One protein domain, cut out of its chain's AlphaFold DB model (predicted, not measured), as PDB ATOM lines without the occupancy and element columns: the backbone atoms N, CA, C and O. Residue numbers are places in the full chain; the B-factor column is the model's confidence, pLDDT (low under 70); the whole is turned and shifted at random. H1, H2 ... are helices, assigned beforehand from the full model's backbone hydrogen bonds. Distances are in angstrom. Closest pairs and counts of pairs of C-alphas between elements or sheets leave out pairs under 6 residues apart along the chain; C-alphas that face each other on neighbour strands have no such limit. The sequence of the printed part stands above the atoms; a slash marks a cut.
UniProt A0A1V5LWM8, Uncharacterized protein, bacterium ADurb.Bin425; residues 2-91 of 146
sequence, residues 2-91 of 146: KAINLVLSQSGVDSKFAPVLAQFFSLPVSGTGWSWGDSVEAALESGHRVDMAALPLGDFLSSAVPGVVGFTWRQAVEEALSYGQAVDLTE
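This is residues 2 to 91 of the 146 residues of an uncharacterized protein of bacterium ADurb.Bin425 (UniProt A0A1V5LWM8). Short helices cross one another in two groups: H1, H2 and H3 pack together, and H4 and H5 make an L beside H2. The printed part has 90 residues, with five named helices, H1 to H5 in order, and no named strand: all helix. It is compact, radius of gyration of the C-alphas 13.4 A, spanning 40 by 29 by 20 A.

H1, residues 2 to 11, touches H2, residues 15 to 26, at a steep tilt of 57 degrees, opposite ways; their closest C-alphas, of Ile 4 and Ala 18, are 6.4 A apart. H2 touches H3, residues 36 to 45, with residues 22 to 26 alone; the closest C-alphas, of Phe 25 and Gly 37, are 3.9 A apart. H4, residues 56 to 62, touches H5, residues 73 to 82, about perpendicular at 81 degrees; the closest C-alphas, of Leu 61 and Arg 74, are 4.4 A apart. Every O i to N i+4 pair is within hydrogen-bond range in H1, H3, H4 and H5, and 6 of 8 in H2.

H1 begins at C-alpha 2 (-28.602, -138.798, 83.237). H2 is 17.8 A long. H5 ends at C-alpha 82 (-37.434, -151.445, 65.137).

The printed part has no cut. Residue 31 alone is under 70 in pLDDT.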
ATOM      1  N   LYS A   2     -27.495-139.073  82.301       76.56
ATOM      2  CA  LYS A   2     -28.602-138.798  83.237       76.56
ATOM      3  C   LYS A   2     -29.734-137.967  82.606       76.56
ATOM      4  O   LYS A   2     -30.891-138.345  82.748       76.56
ATOM      5  N   ALA A   3     -29.399-136.921  81.844       79.00
ATOM      6  CA  ALA A   3     -30.377-136.048  81.186       79.00
ATOM      7  C   ALA A   3     -31.257-136.777  80.149       79.00
ATOM      8  O   ALA A   3     -32.471-136.626  80.178       79.00
ATOM      9  N   ILE A   4     -30.678-137.632  79.295       84.94
ATOM     10  CA  ILE A   4     -31.423-138.386  78.263       84.94
ATOM     11  C   ILE A   4     -32.488-139.290  78.896       84.94
ATOM     12  O   ILE A   4     -33.652-139.238  78.508       84.94
ATOM     13  N   ASN A   5     -32.111-140.080  79.906       84.62
ATOM     14  CA  ASN A   5     -33.055-140.956  80.608       84.62
ATOM     15  C   ASN A   5     -34.154-140.159  81.321       84.62
ATOM     16  O   ASN A   5     -35.304-140.595  81.362       84.62
ATOM     17  N   LEU A   6     -33.813-138.984  81.859       82.44
ATOM     18  CA  LEU A   6     -34.779-138.110  82.511       82.44
ATOM     19  C   LEU A   6     -35.785-137.541  81.502       82.44
ATOM     20  O   LEU A   6     -36.984-137.617  81.747       82.44
ATOM     21  N   VAL A   7     -35.315-137.040  80.354       82.88
ATOM     22  CA  VAL A   7     -36.177-136.518  79.282       82.88
ATOM     23  C   VAL A   7     -37.081-137.619  78.731       82.88
ATOM     24  O   VAL A   7     -38.284-137.405  78.614       82.88
ATOM     25  N   LEU A   8     -36.557-138.821  78.470       85.19
ATOM     26  CA  LEU A   8     -37.368-139.964  78.026       85.19
ATOM     27  C   LEU A   8     -38.470-140.306  79.035       85.19
ATOM     28  O   LEU A   8     -39.641-140.397  78.668       85.19
ATOM     29  N   SER A   9     -38.108-140.411  80.318       85.25
ATOM     30  CA  SER A   9     -39.063-140.682  81.395       85.25
ATOM     31  C   SER A   9     -40.108-139.577  81.547       85.25
ATOM     32  O   SER A   9     -41.261-139.877  81.846       85.25
ATOM     33  N   GLN A  10     -39.726-138.310  81.367       83.06
ATOM     34  CA  GLN A  10     -40.635-137.167  81.473       83.06
ATOM     35  C   GLN A  10     -41.567-137.046  80.265       83.06
ATOM     36  O   GLN A  10     -42.687-136.568  80.433       83.06
ATOM     37  N   SER A  11     -41.123-137.478  79.086       77.50
ATOM     38  CA  SER A  11     -41.877-137.384  77.828       77.50
ATOM     39  C   SER A  11     -42.776-138.602  77.583       77.50
ATOM     40  O   SER A  11     -43.610-138.585  76.684       77.50
ATOM     41  N   GLY A  12     -42.588-139.693  78.340       80.00
ATOM     42  CA  GLY A  12     -43.273-140.969  78.095       80.00
ATOM     43  C   GLY A  12     -42.854-141.638  76.781       80.00
ATOM     44  O   GLY A  12     -43.608-142.429  76.221       80.00
ATOM     45  N   VAL A  13     -41.670-141.292  76.272       81.12
ATOM     46  CA  VAL A  13     -41.130-141.790  75.001       81.12
ATOM     47  C   VAL A  13     -40.299-143.040  75.268       81.12
ATOM     48  O   VAL A  13     -39.587-143.130  76.268       81.12
ATOM     49  N   ASP A  14     -40.385-144.008  74.360       84.88
ATOM     50  CA  ASP A  14     -39.658-145.270  74.459       84.88
ATOM     51  C   ASP A  14     -38.132-145.050  74.499       84.88
ATOM     52  O   ASP A  14     -37.568-144.256  73.741       84.88
ATOM     53  N   SER A  15     -37.454-145.806  75.364       85.88
ATOM     54  CA  SER A  15     -35.995-145.834  75.501       85.88
ATOM     55  C   SER A  15     -35.224-146.054  74.195       85.88
ATOM     56  O   SER A  15     -34.077-145.617  74.096       85.88
ATOM     57  N   LYS A  16     -35.846-146.646  73.166       85.50
ATOM     58  CA  LYS A  16     -35.248-146.795  71.827       85.50
ATOM     59  C   LYS A  16     -34.834-145.465  71.184       85.50
ATOM     60  O   LYS A  16     -33.955-145.462  70.331       85.50
ATOM     61  N   PHE A  17     -35.411-144.337  71.608       85.00
ATOM     62  CA  PHE A  17     -35.038-142.998  71.137       85.00
ATOM     63  C   PHE A  17     -33.809-142.399  71.839       85.00
ATOM     64  O   PHE A  17     -33.351-141.324  71.452       85.00
ATOM     65  N   ALA A  18     -33.231-143.075  72.836       86.88
ATOM     66  CA  ALA A  18     -31.995-142.643  73.491       86.88
ATOM     67  C   ALA A  18     -30.849-142.267  72.519       86.88
ATOM     68  O   ALA A  18     -30.276-141.191  72.703       86.88
ATOM     69  N   PRO A  19     -30.511-143.061  71.478       86.50
ATOM     70  CA  PRO A  19     -29.477-142.689  70.505       86.50
ATOM     71  C   PRO A  19     -29.820-141.434  69.690       86.50
ATOM     72  O   PRO A  19     -28.923-140.671  69.343       86.50
ATOM     73  N   VAL A  20     -31.103-141.190  69.414       87.06
ATOM     74  CA  VAL A  20     -31.569-140.005  68.676       87.06
ATOM     75  C   VAL A  20     -31.450-138.752  69.546       87.06
ATOM     76  O   VAL A  20     -30.946-137.724  69.099       87.06
ATOM     77  N   LEU A  21     -31.843-138.850  70.820       87.19
ATOM     78  CA  LEU A  21     -31.637-137.778  71.797       87.19
ATOM     79  C   LEU A  21     -30.152-137.488  72.023       87.19
ATOM     80  O   LEU A  21     -29.781-136.326  72.145       87.19
ATOM     81  N   ALA A  22     -29.303-138.519  72.047       88.38
ATOM     82  CA  ALA A  22     -27.860-138.345  72.175       88.38
ATOM     83  C   ALA A  22     -27.282-137.532  71.008       88.38
ATOM     84  O   ALA A  22     -26.533-136.590  71.251       88.38
ATOM     85  N   GLN A  23     -27.685-137.838  69.769       87.81
ATOM     86  CA  GLN A  23     -27.281-137.062  68.592       87.81
ATOM     87  C   GLN A  23     -27.721-135.603  68.703       87.81
ATOM     88  O   GLN A  23     -26.898-134.709  68.532       87.81
ATOM     89  N   PHE A  24     -28.986-135.354  69.057       87.00
ATOM     90  CA  PHE A  24     -29.484-133.989  69.241       87.00
ATOM     91  C   PHE A  24     -28.714-133.239  70.332       87.00
ATOM     92  O   PHE A  24     -28.343-132.089  70.134       87.00
ATOM     93  N   PHE A  25     -28.425-133.886  71.462       87.75
ATOM     94  CA  PHE A  25     -27.712-133.259  72.576       87.75
ATOM     95  C   PHE A  25     -26.271-132.903  72.218       87.75
ATOM     96  O   PHE A  25     -25.740-131.946  72.768       87.75
ATOM     97  N   SER A  26     -25.651-133.635  71.294       88.00
ATOM     98  CA  SER A  26     -24.318-133.317  70.781       88.00
ATOM     99  C   SER A  26     -24.298-132.144  69.798       88.00
ATOM    100  O   SER A  26     -23.215-131.640  69.502       88.00
ATOM    101  N   LEU A  27     -25.450-131.689  69.292       85.38
ATOM    102  CA  LEU A  27     -25.496-130.556  68.372       85.38
ATOM    103  C   LEU A  27     -25.254-129.228  69.111       85.38
ATOM    104  O   LEU A  27     -25.778-129.026  70.213       85.38
ATOM    105  N   PRO A  28     -24.496-128.297  68.505       81.19
ATOM    106  CA  PRO A  28     -24.288-126.971  69.064       81.19
ATOM    107  C   PRO A  28     -25.562-126.122  68.967       81.19
ATOM    108  O   PRO A  28     -26.314-126.189  67.993       81.19
ATOM    109  N   VAL A  29     -25.770-125.268  69.965       78.50
ATOM    110  CA  VAL A  29     -26.771-124.202  69.948       78.50
ATOM    111  C   VAL A  29     -26.123-122.960  69.335       78.50
ATOM    112  O   VAL A  29     -25.193-122.383  69.916       78.50
ATOM    113  N   SER A  30     -26.607-122.548  68.158       71.56
ATOM    114  CA  SER A  30     -26.100-121.397  67.396       71.56
ATOM    115  C   SER A  30     -25.848-120.176  68.292       71.56
ATOM    116  O   SER A  30     -26.713-119.761  69.059       71.56
ATOM    117  N   GLY A  31     -24.647-119.595  68.209       64.56
ATOM    118  CA  GLY A  31     -24.319-118.313  68.848       64.56
ATOM    119  C   GLY A  31     -24.087-118.326  70.367       64.56
ATOM    120  O   GLY A  31     -23.777-117.272  70.918       64.56
ATOM    121  N   THR A  32     -24.186-119.476  71.046       72.44
ATOM    122  CA  THR A  32     -24.030-119.565  72.518       72.44
ATOM    123  C   THR A  32     -22.746-120.267  72.972       72.44
ATOM    124  O   THR A  32     -22.299-120.070  74.099       72.44
ATOM    125  N   GLY A  33     -22.140-121.086  72.103       77.25
ATOM    126  CA  GLY A  33     -21.007-121.952  72.452       77.25
ATOM    127  C   GLY A  33     -21.390-123.177  73.291       77.25
ATOM    128  O   GLY A  33     -20.502-123.904  73.723       77.25
ATOM    129  N   TRP A  34     -22.685-123.399  73.529       81.94
ATOM    130  CA  TRP A  34     -23.214-124.520  74.307       81.94
ATOM    131  C   TRP A  34     -23.761-125.596  73.376       81.94
ATOM    132  O   TRP A  34     -24.171-125.301  72.251       81.94
ATOM    133  N   SER A  35     -23.807-126.842  73.841       84.69
ATOM    134  CA  SER A  35     -24.581-127.887  73.175       84.69
ATOM    135  C   SER A  35     -26.037-127.893  73.651       84.69
ATOM    136  O   SER A  35     -26.385-127.356  74.711       84.69
ATOM    137  N   TRP A  36     -26.921-128.515  72.868       83.88
ATOM    138  CA  TRP A  36     -28.300-128.748  73.304       83.88
ATOM    139  C   TRP A  36     -28.340-129.610  74.567       83.88
ATOM    140  O   TRP A  36     -29.194-129.390  75.423       83.88
ATOM    141  N   GLY A  37     -27.393-130.541  74.716       84.75
ATOM    142  CA  GLY A  37     -27.220-131.333  75.927       84.75
ATOM    143  C   GLY A  37     -26.933-130.467  77.148       84.75
ATOM    144  O   GLY A  37     -27.643-130.598  78.142       84.75
ATOM    145  N   ASP A  38     -25.979-129.538  77.043       81.06
ATOM    146  CA  ASP A  38     -25.627-128.615  78.135       81.06
ATOM    147  C   ASP A  38     -26.819-127.730  78.520       81.06
ATOM    148  O   ASP A  38     -27.111-127.521  79.695       81.06
ATOM    149  N   SER A  39     -27.562-127.252  77.518       83.25
ATOM    150  CA  SER A  39     -28.745-126.410  77.726       83.25
ATOM    151  C   SER A  39     -29.871-127.168  78.437       83.25
ATOM    152  O   SER A  39     -30.516-126.638  79.343       83.25
ATOM    153  N   VAL A  40     -30.103-128.424  78.048       81.44
ATOM    154  CA  VAL A  40     -31.094-129.291  78.694       81.44
ATOM    155  C   VAL A  40     -30.652-129.665  80.105       81.44
ATOM    156  O   VAL A  40     -31.474-129.653  81.017       81.44
ATOM    157  N   GLU A  41     -29.374-129.971  80.312       81.56
ATOM    158  CA  GLU A  41     -28.839-130.296  81.633       81.56
ATOM    159  C   GLU A  41     -28.974-129.107  82.591       81.56
ATOM    160  O   GLU A  41     -29.552-129.268  83.665       81.56
ATOM    161  N   ALA A  42     -28.611-127.898  82.159       81.56
ATOM    162  CA  ALA A  42     -28.803-126.676  82.939       81.56
ATOM    163  C   ALA A  42     -30.285-126.404  83.271       81.56
ATOM    164  O   ALA A  42     -30.617-125.986  84.387       81.56
ATOM    165  N   ALA A  43     -31.202-126.666  82.331       78.94
ATOM    166  CA  ALA A  43     -32.639-126.526  82.568       78.94
ATOM    167  C   ALA A  43     -33.141-127.519  83.631       78.94
ATOM    168  O   ALA A  43     -33.870-127.130  84.550       78.94
ATOM    169  N   LEU A  44     -32.709-128.781  83.539       77.44
ATOM    170  CA  LEU A  44     -33.045-129.832  84.500       77.44
ATOM    171  C   LEU A  44     -32.462-129.548  85.892       77.44
ATOM    172  O   LEU A  44     -33.159-129.731  86.890       77.44
ATOM    173  N   GLU A  45     -31.219-129.067  85.975       76.31
ATOM    174  CA  GLU A  45     -30.580-128.654  87.235       76.31
ATOM    175  C   GLU A  45     -31.298-127.473  87.889       76.31
ATOM    176  O   GLU A  45     -31.439-127.421  89.109       76.31
ATOM    177  N   SER A  46     -31.843-126.572  87.072       78.25
ATOM    178  CA  SER A  46     -32.674-125.454  87.526       78.25
ATOM    179  C   SER A  46     -34.091-125.880  87.948       78.25
ATOM    180  O   SER A  46     -34.918-125.028  88.264       78.25
ATOM    181  N   GLY A  47     -34.401-127.183  87.934       75.69
ATOM    182  CA  GLY A  47     -35.695-127.739  88.337       75.69
ATOM    183  C   GLY A  47     -36.787-127.668  87.267       75.69
ATOM    184  O   GLY A  47     -37.949-127.945  87.567       75.69
ATOM    185  N   HIS A  48     -36.445-127.315  86.025       78.50
ATOM    186  CA  HIS A  48     -37.413-127.295  84.933       78.50
ATOM    187  C   HIS A  48     -37.656-128.710  84.409       78.50
ATOM    188  O   HIS A  48     -36.771-129.567  84.404       78.50
ATOM    189  N   ARG A  49     -38.877-128.954  83.934       78.12
ATOM    190  CA  ARG A  49     -39.214-130.174  83.201       78.12
ATOM    191  C   ARG A  49     -38.885-129.967  81.727       78.12
ATOM    192  O   ARG A  49     -39.285-128.955  81.157       78.12
ATOM    193  N   VAL A  50     -38.209-130.935  81.116       79.19
ATOM    194  CA  VAL A  50     -37.874-130.908  79.690       79.19
ATOM    195  C   VAL A  50     -38.567-132.083  79.014       79.19
ATOM    196  O   VAL A  50     -38.226-133.242  79.243       79.19
ATOM    197  N   ASP A  51     -39.560-131.767  78.190       78.19
ATOM    198  CA  ASP A  51     -40.266-132.737  77.355       78.19
ATOM    199  C   ASP A  51     -39.649-132.753  75.951       78.19
ATOM    200  O   ASP A  51     -39.342-131.702  75.387       78.19
ATOM    201  N   MET A  52     -39.500-133.936  75.361       78.12
ATOM    202  CA  MET A  52     -39.040-134.114  73.989       78.12
ATOM    203  C   MET A  52     -39.938-133.380  72.990       78.12
ATOM    204  O   MET A  52     -39.430-132.858  72.001       78.12
ATOM    205  N   ALA A  53     -41.247-133.300  73.250       76.94
ATOM    206  CA  ALA A  53     -42.182-132.548  72.413       76.94
ATOM    207  C   ALA A  53     -41.945-131.027  72.459       76.94
ATOM    208  O   ALA A  53     -42.295-130.334  71.512       76.94
ATOM    209  N   ALA A  54     -41.343-130.511  73.536       77.31
ATOM    210  CA  ALA A  54     -41.010-129.093  73.679       77.31
ATOM    211  C   ALA A  54     -39.638-128.735  73.078       77.31
ATOM    212  O   ALA A  54     -39.303-127.557  72.952       77.31
ATOM    213  N   LEU A  55     -38.831-129.737  72.717       82.56
ATOM    214  CA  LEU A  55     -37.541-129.536  72.066       82.56
ATOM    215  C   LEU A  55     -37.716-129.394  70.547       82.56
ATOM    216  O   LEU A  55     -38.605-130.022  69.972       82.56
ATOM    217  N   PRO A  56     -36.801-128.690  69.853       81.44
ATOM    218  CA  PRO A  56     -36.766-128.673  68.388       81.44
ATOM    219  C   PRO A  56     -36.715-130.063  67.747       81.44
ATOM    220  O   PRO A  56     -37.202-130.249  66.635       81.44
ATOM    221  N   LEU A  57     -36.162-131.048  68.462       83.38
ATOM    222  CA  LEU A  57     -36.204-132.451  68.068       83.38
ATOM    223  C   LEU A  57     -37.642-132.991  67.961       83.38
ATOM    224  O   LEU A  57     -37.934-133.749  67.041       83.38
ATOM    225  N   GLY A  58     -38.547-132.611  68.865       84.00
ATOM    226  CA  GLY A  58     -39.956-133.010  68.817       84.00
ATOM    227  C   GLY A  58     -40.677-132.472  67.581       84.00
ATOM    228  O   GLY A  58     -41.407-133.221  66.921       84.00
ATOM    229  N   ASP A  59     -40.406-131.214  67.225       84.19
ATOM    230  CA  ASP A  59     -40.914-130.588  65.998       84.19
ATOM    231  C   ASP A  59     -40.357-131.283  64.750       84.19
ATOM    232  O   ASP A  59     -41.109-131.621  63.835       84.19
ATOM    233  N   PHE A  60     -39.050-131.568  64.735       86.69
ATOM    234  CA  PHE A  60     -38.403-132.295  63.645       86.69
ATOM    235  C   PHE A  60     -39.019-133.684  63.449       86.69
ATOM    236  O   PHE A  60     -39.407-134.036  62.338       86.69
ATOM    237  N   LEU A  61     -39.184-134.458  64.523       85.62
ATOM    238  CA  LEU A  61     -39.801-135.784  64.463       85.62
ATOM    239  C   LEU A  61     -41.251-135.723  63.953       85.62
ATOM    240  O   LEU A  61     -41.704-136.646  63.281       85.62
ATOM    241  N   SER A  62     -41.972-134.641  64.233       86.12
ATOM    242  CA  SER A  62     -43.343-134.443  63.743       86.12
ATOM    243  C   SER A  62     -43.400-133.936  62.298       86.12
ATOM    244  O   SER A  62     -44.460-133.965  61.675       86.12
ATOM    245  N   SER A  63     -42.273-133.478  61.746       84.75
ATOM    246  CA  SER A  63     -42.188-132.981  60.376       84.75
ATOM    247  C   SER A  63     -42.194-134.119  59.350       84.75
ATOM    248  O   SER A  63     -41.775-135.251  59.624       84.75
ATOM    249  N   ALA A  64     -42.700-133.817  58.154       84.69
ATOM    250  CA  ALA A  64     -42.722-134.759  57.043       84.69
ATOM    251  C   ALA A  64     -41.304-135.029  56.524       84.69
ATOM    252  O   ALA A  64     -40.485-134.113  56.415       84.69
ATOM    253  N   VAL A  65     -41.031-136.279  56.153       79.75
ATOM    254  CA  VAL A  65     -39.784-136.629  55.470       79.75
ATOM    255  C   VAL A  65     -39.824-136.032  54.057       79.75
ATOM    256  O   VAL A  65     -40.760-136.316  53.302       79.75
ATOM    257  N   PRO A  66     -38.836-135.207  53.660       75.44
ATOM    258  CA  PRO A  66     -38.801-134.632  52.323       75.44
ATOM    259  C   PRO A  66     -38.859-135.719  51.244       75.44
ATOM    260  O   PRO A  66     -38.061-136.651  51.242       75.44
ATOM    261  N   GLY A  67     -39.814-135.599  50.321       74.31
ATOM    262  CA  GLY A  67     -39.987-136.553  49.222       74.31
ATOM    263  C   GLY A  67     -40.800-137.809  49.557       74.31
ATOM    264  O   GLY A  67     -41.048-138.597  48.647       74.31
ATOM    265  N   VAL A  68     -41.273-137.987  50.800       73.75
ATOM    266  CA  VAL A  68     -42.143-139.112  51.183       73.75
ATOM    267  C   VAL A  68     -43.488-138.591  51.691       73.75
ATOM    268  O   VAL A  68     -43.583-137.928  52.721       73.75
ATOM    269  N   VAL A  69     -44.561-138.878  50.953       76.31
ATOM    270  CA  VAL A  69     -45.908-138.392  51.284       76.31
ATOM    271  C   VAL A  69     -46.490-139.190  52.449       76.31
ATOM    272  O   VAL A  69     -46.538-140.416  52.406       76.31
ATOM    273  N   GLY A  70     -46.975-138.486  53.473       76.56
ATOM    274  CA  GLY A  70     -47.669-139.090  54.616       76.56
ATOM    275  C   GLY A  70     -46.760-139.772  55.641       76.56
ATOM    276  O   GLY A  70     -47.280-140.375  56.575       76.56
ATOM    277  N   PHE A  71     -45.436-139.661  55.493       82.00
ATOM    278  CA  PHE A  71     -44.461-140.217  56.429       82.00
ATOM    279  C   PHE A  71     -43.753-139.109  57.203       82.00
ATOM    280  O   PHE A  71     -43.227-138.155  56.625       82.00
ATOM    281  N   THR A  72     -43.733-139.253  58.522       88.38
ATOM    282  CA  THR A  72     -43.013-138.346  59.424       88.38
ATOM    283  C   THR A  72     -41.634-138.890  59.762       88.38
ATOM    284  O   THR A  72     -41.406-140.103  59.732       88.38
ATOM    285  N   TRP A  73     -40.712-138.003  60.142       85.69
ATOM    286  CA  TRP A  73     -39.407-138.426  60.651       85.69
ATOM    287  C   TRP A  73     -39.541-139.326  61.880       85.69
ATOM    288  O   TRP A  73     -38.782-140.279  62.006       85.69
ATOM    289  N   ARG A  74     -40.545-139.107  62.742       86.56
ATOM    290  CA  ARG A  74     -40.852-140.006  63.862       86.56
ATOM    291  C   ARG A  74     -41.075-141.431  63.378       86.56
ATOM    292  O   ARG A  74     -40.426-142.332  63.888       86.56
ATOM    293  N   GLN A  75     -41.950-141.623  62.396       85.75
ATOM    294  CA  GLN A  75     -42.259-142.955  61.871       85.75
ATOM    295  C   GLN A  75     -41.038-143.597  61.211       85.75
ATOM    296  O   GLN A  75     -40.745-144.755  61.488       85.75
ATOM    297  N   ALA A  76     -40.280-142.838  60.413       85.62
ATOM    298  CA  ALA A  76     -39.063-143.341  59.777       85.62
ATOM    299  C   ALA A  76     -38.015-143.797  60.809       85.62
ATOM    300  O   ALA A  76     -37.409-144.858  60.668       85.62
ATOM    301  N   VAL A  77     -37.830-143.014  61.874       86.06
ATOM    302  CA  VAL A  77     -36.912-143.331  62.972       86.06
ATOM    303  C   VAL A  77     -37.409-144.529  63.776       86.06
ATOM    304  O   VAL A  77     -36.629-145.428  64.072       86.06
ATOM    305  N   GLU A  78     -38.700-144.584  64.110       87.19
ATOM    306  CA  GLU A  78     -39.290-145.722  64.823       87.19
ATOM    307  C   GLU A  78     -39.139-147.020  64.045       87.19
ATOM    308  O   GLU A  78     -38.799-148.045  64.637       87.19
ATOM    309  N   GLU A  79     -39.376-146.978  62.739       86.12
ATOM    310  CA  GLU A  79     -39.260-148.129  61.859       86.12
ATOM    311  C   GLU A  79     -37.802-148.586  61.754       86.12
ATOM    312  O   GLU A  79     -37.500-149.744  62.045       86.12
ATOM    313  N   ALA A  80     -36.874-147.671  61.465       84.75
ATOM    314  CA  ALA A  80     -35.449-147.980  61.391       84.75
ATOM    315  C   ALA A  80     -34.911-148.580  62.702       84.75
ATOM    316  O   ALA A  80     -34.234-149.611  62.682       84.75
ATOM    317  N   LEU A  81     -35.277-148.001  63.850       84.56
ATOM    318  CA  LEU A  81     -34.902-148.531  65.163       84.56
ATOM    319  C   LEU A  81     -35.529-149.905  65.435       84.56
ATOM    320  O   LEU A  81     -34.876-150.761  66.027       84.56
ATOM    321  N   SER A  82     -36.763-150.143  64.983       84.06
ATOM    322  CA  SER A  82     -37.434-151.445  65.137       84.06
ATOM    323  C   SER A  82     -36.743-152.549  64.329       84.06
ATOM    324  O   SER A  82     -36.734-153.702  64.752       84.06
ATOM    325  N   TYR A  83     -36.102-152.193  63.213       83.75
ATOM    326  CA  TYR A  83     -35.256-153.090  62.422       83.75
ATOM    327  C   TYR A  83     -33.788-153.132  62.885       83.75
ATOM    328  O   TYR A  83     -32.958-153.764  62.227       83.75
ATOM    329  N   GLY A  84     -33.442-152.471  63.996       78.12
ATOM    330  CA  GLY A  84     -32.075-152.421  64.524       78.12
ATOM    331  C   GLY A  84     -31.089-151.648  63.643       78.12
ATOM    332  O   GLY A  84     -29.881-151.852  63.753       78.12
ATOM    333  N   GLN A  85     -31.585-150.788  62.751       81.31
ATOM    334  CA  GLN A  85     -30.747-149.946  61.903       81.31
ATOM    335  C   GLN A  85     -30.174-148.779  62.707       81.31
ATOM    336  O   GLN A  85     -30.843-148.192  63.562       81.31
ATOM    337  N   ALA A  86     -28.928-148.413  62.402       76.00
ATOM    338  CA  ALA A  86     -28.343-147.185  62.911       76.00
ATOM    339  C   ALA A  86     -28.991-145.995  62.195       76.00
ATOM    340  O   ALA A  86     -28.907-145.870  60.975       76.00
ATOM    341  N   VAL A  87     -29.650-145.132  62.962       81.69
ATOM    342  CA  VAL A  87     -30.255-143.905  62.447       81.69
ATOM    343  C   VAL A  87     -29.263-142.770  62.660       81.69
ATOM    344  O   VAL A  87     -28.994-142.425  63.807       81.69
ATOM    345  N   ASP A  88     -28.737-142.193  61.584       83.31
ATOM    346  CA  ASP A  88     -27.995-140.931  61.634       83.31
ATOM    347  C   ASP A  88     -28.913-139.799  61.173       83.31
ATOM    348  O   ASP A  88     -29.374-139.776  60.031       83.31
ATOM    349  N   LEU A  89     -29.218-138.884  62.091       82.12
ATOM    350  CA  LEU A  89     -30.040-137.711  61.821       82.12
ATOM    351  C   LEU A  89     -29.245-136.411  61.929       82.12
ATOM    352  O   LEU A  89     -29.847-135.344  61.865       82.12
ATOM    353  N   THR A  90     -27.923-136.475  62.082       81.69
ATOM    354  CA  THR A  90     -27.079-135.301  62.348       81.69
ATOM    355  C   THR A  90     -27.257-134.227  61.274       81.69
ATOM    356  O   THR A  90     -27.579-133.078  61.581       81.69
ATOM    357  N   GLU A  91     -27.132-134.613  60.004       81.50
ATOM    358  CA  GLU A  91     -27.340-133.741  58.841       81.50
ATOM    359  C   GLU A  91     -28.778-133.191  58.740       81.50
ATOM    360  O   GLU A  91     -28.951-131.967  58.758       81.50
TER     361      GLU A  91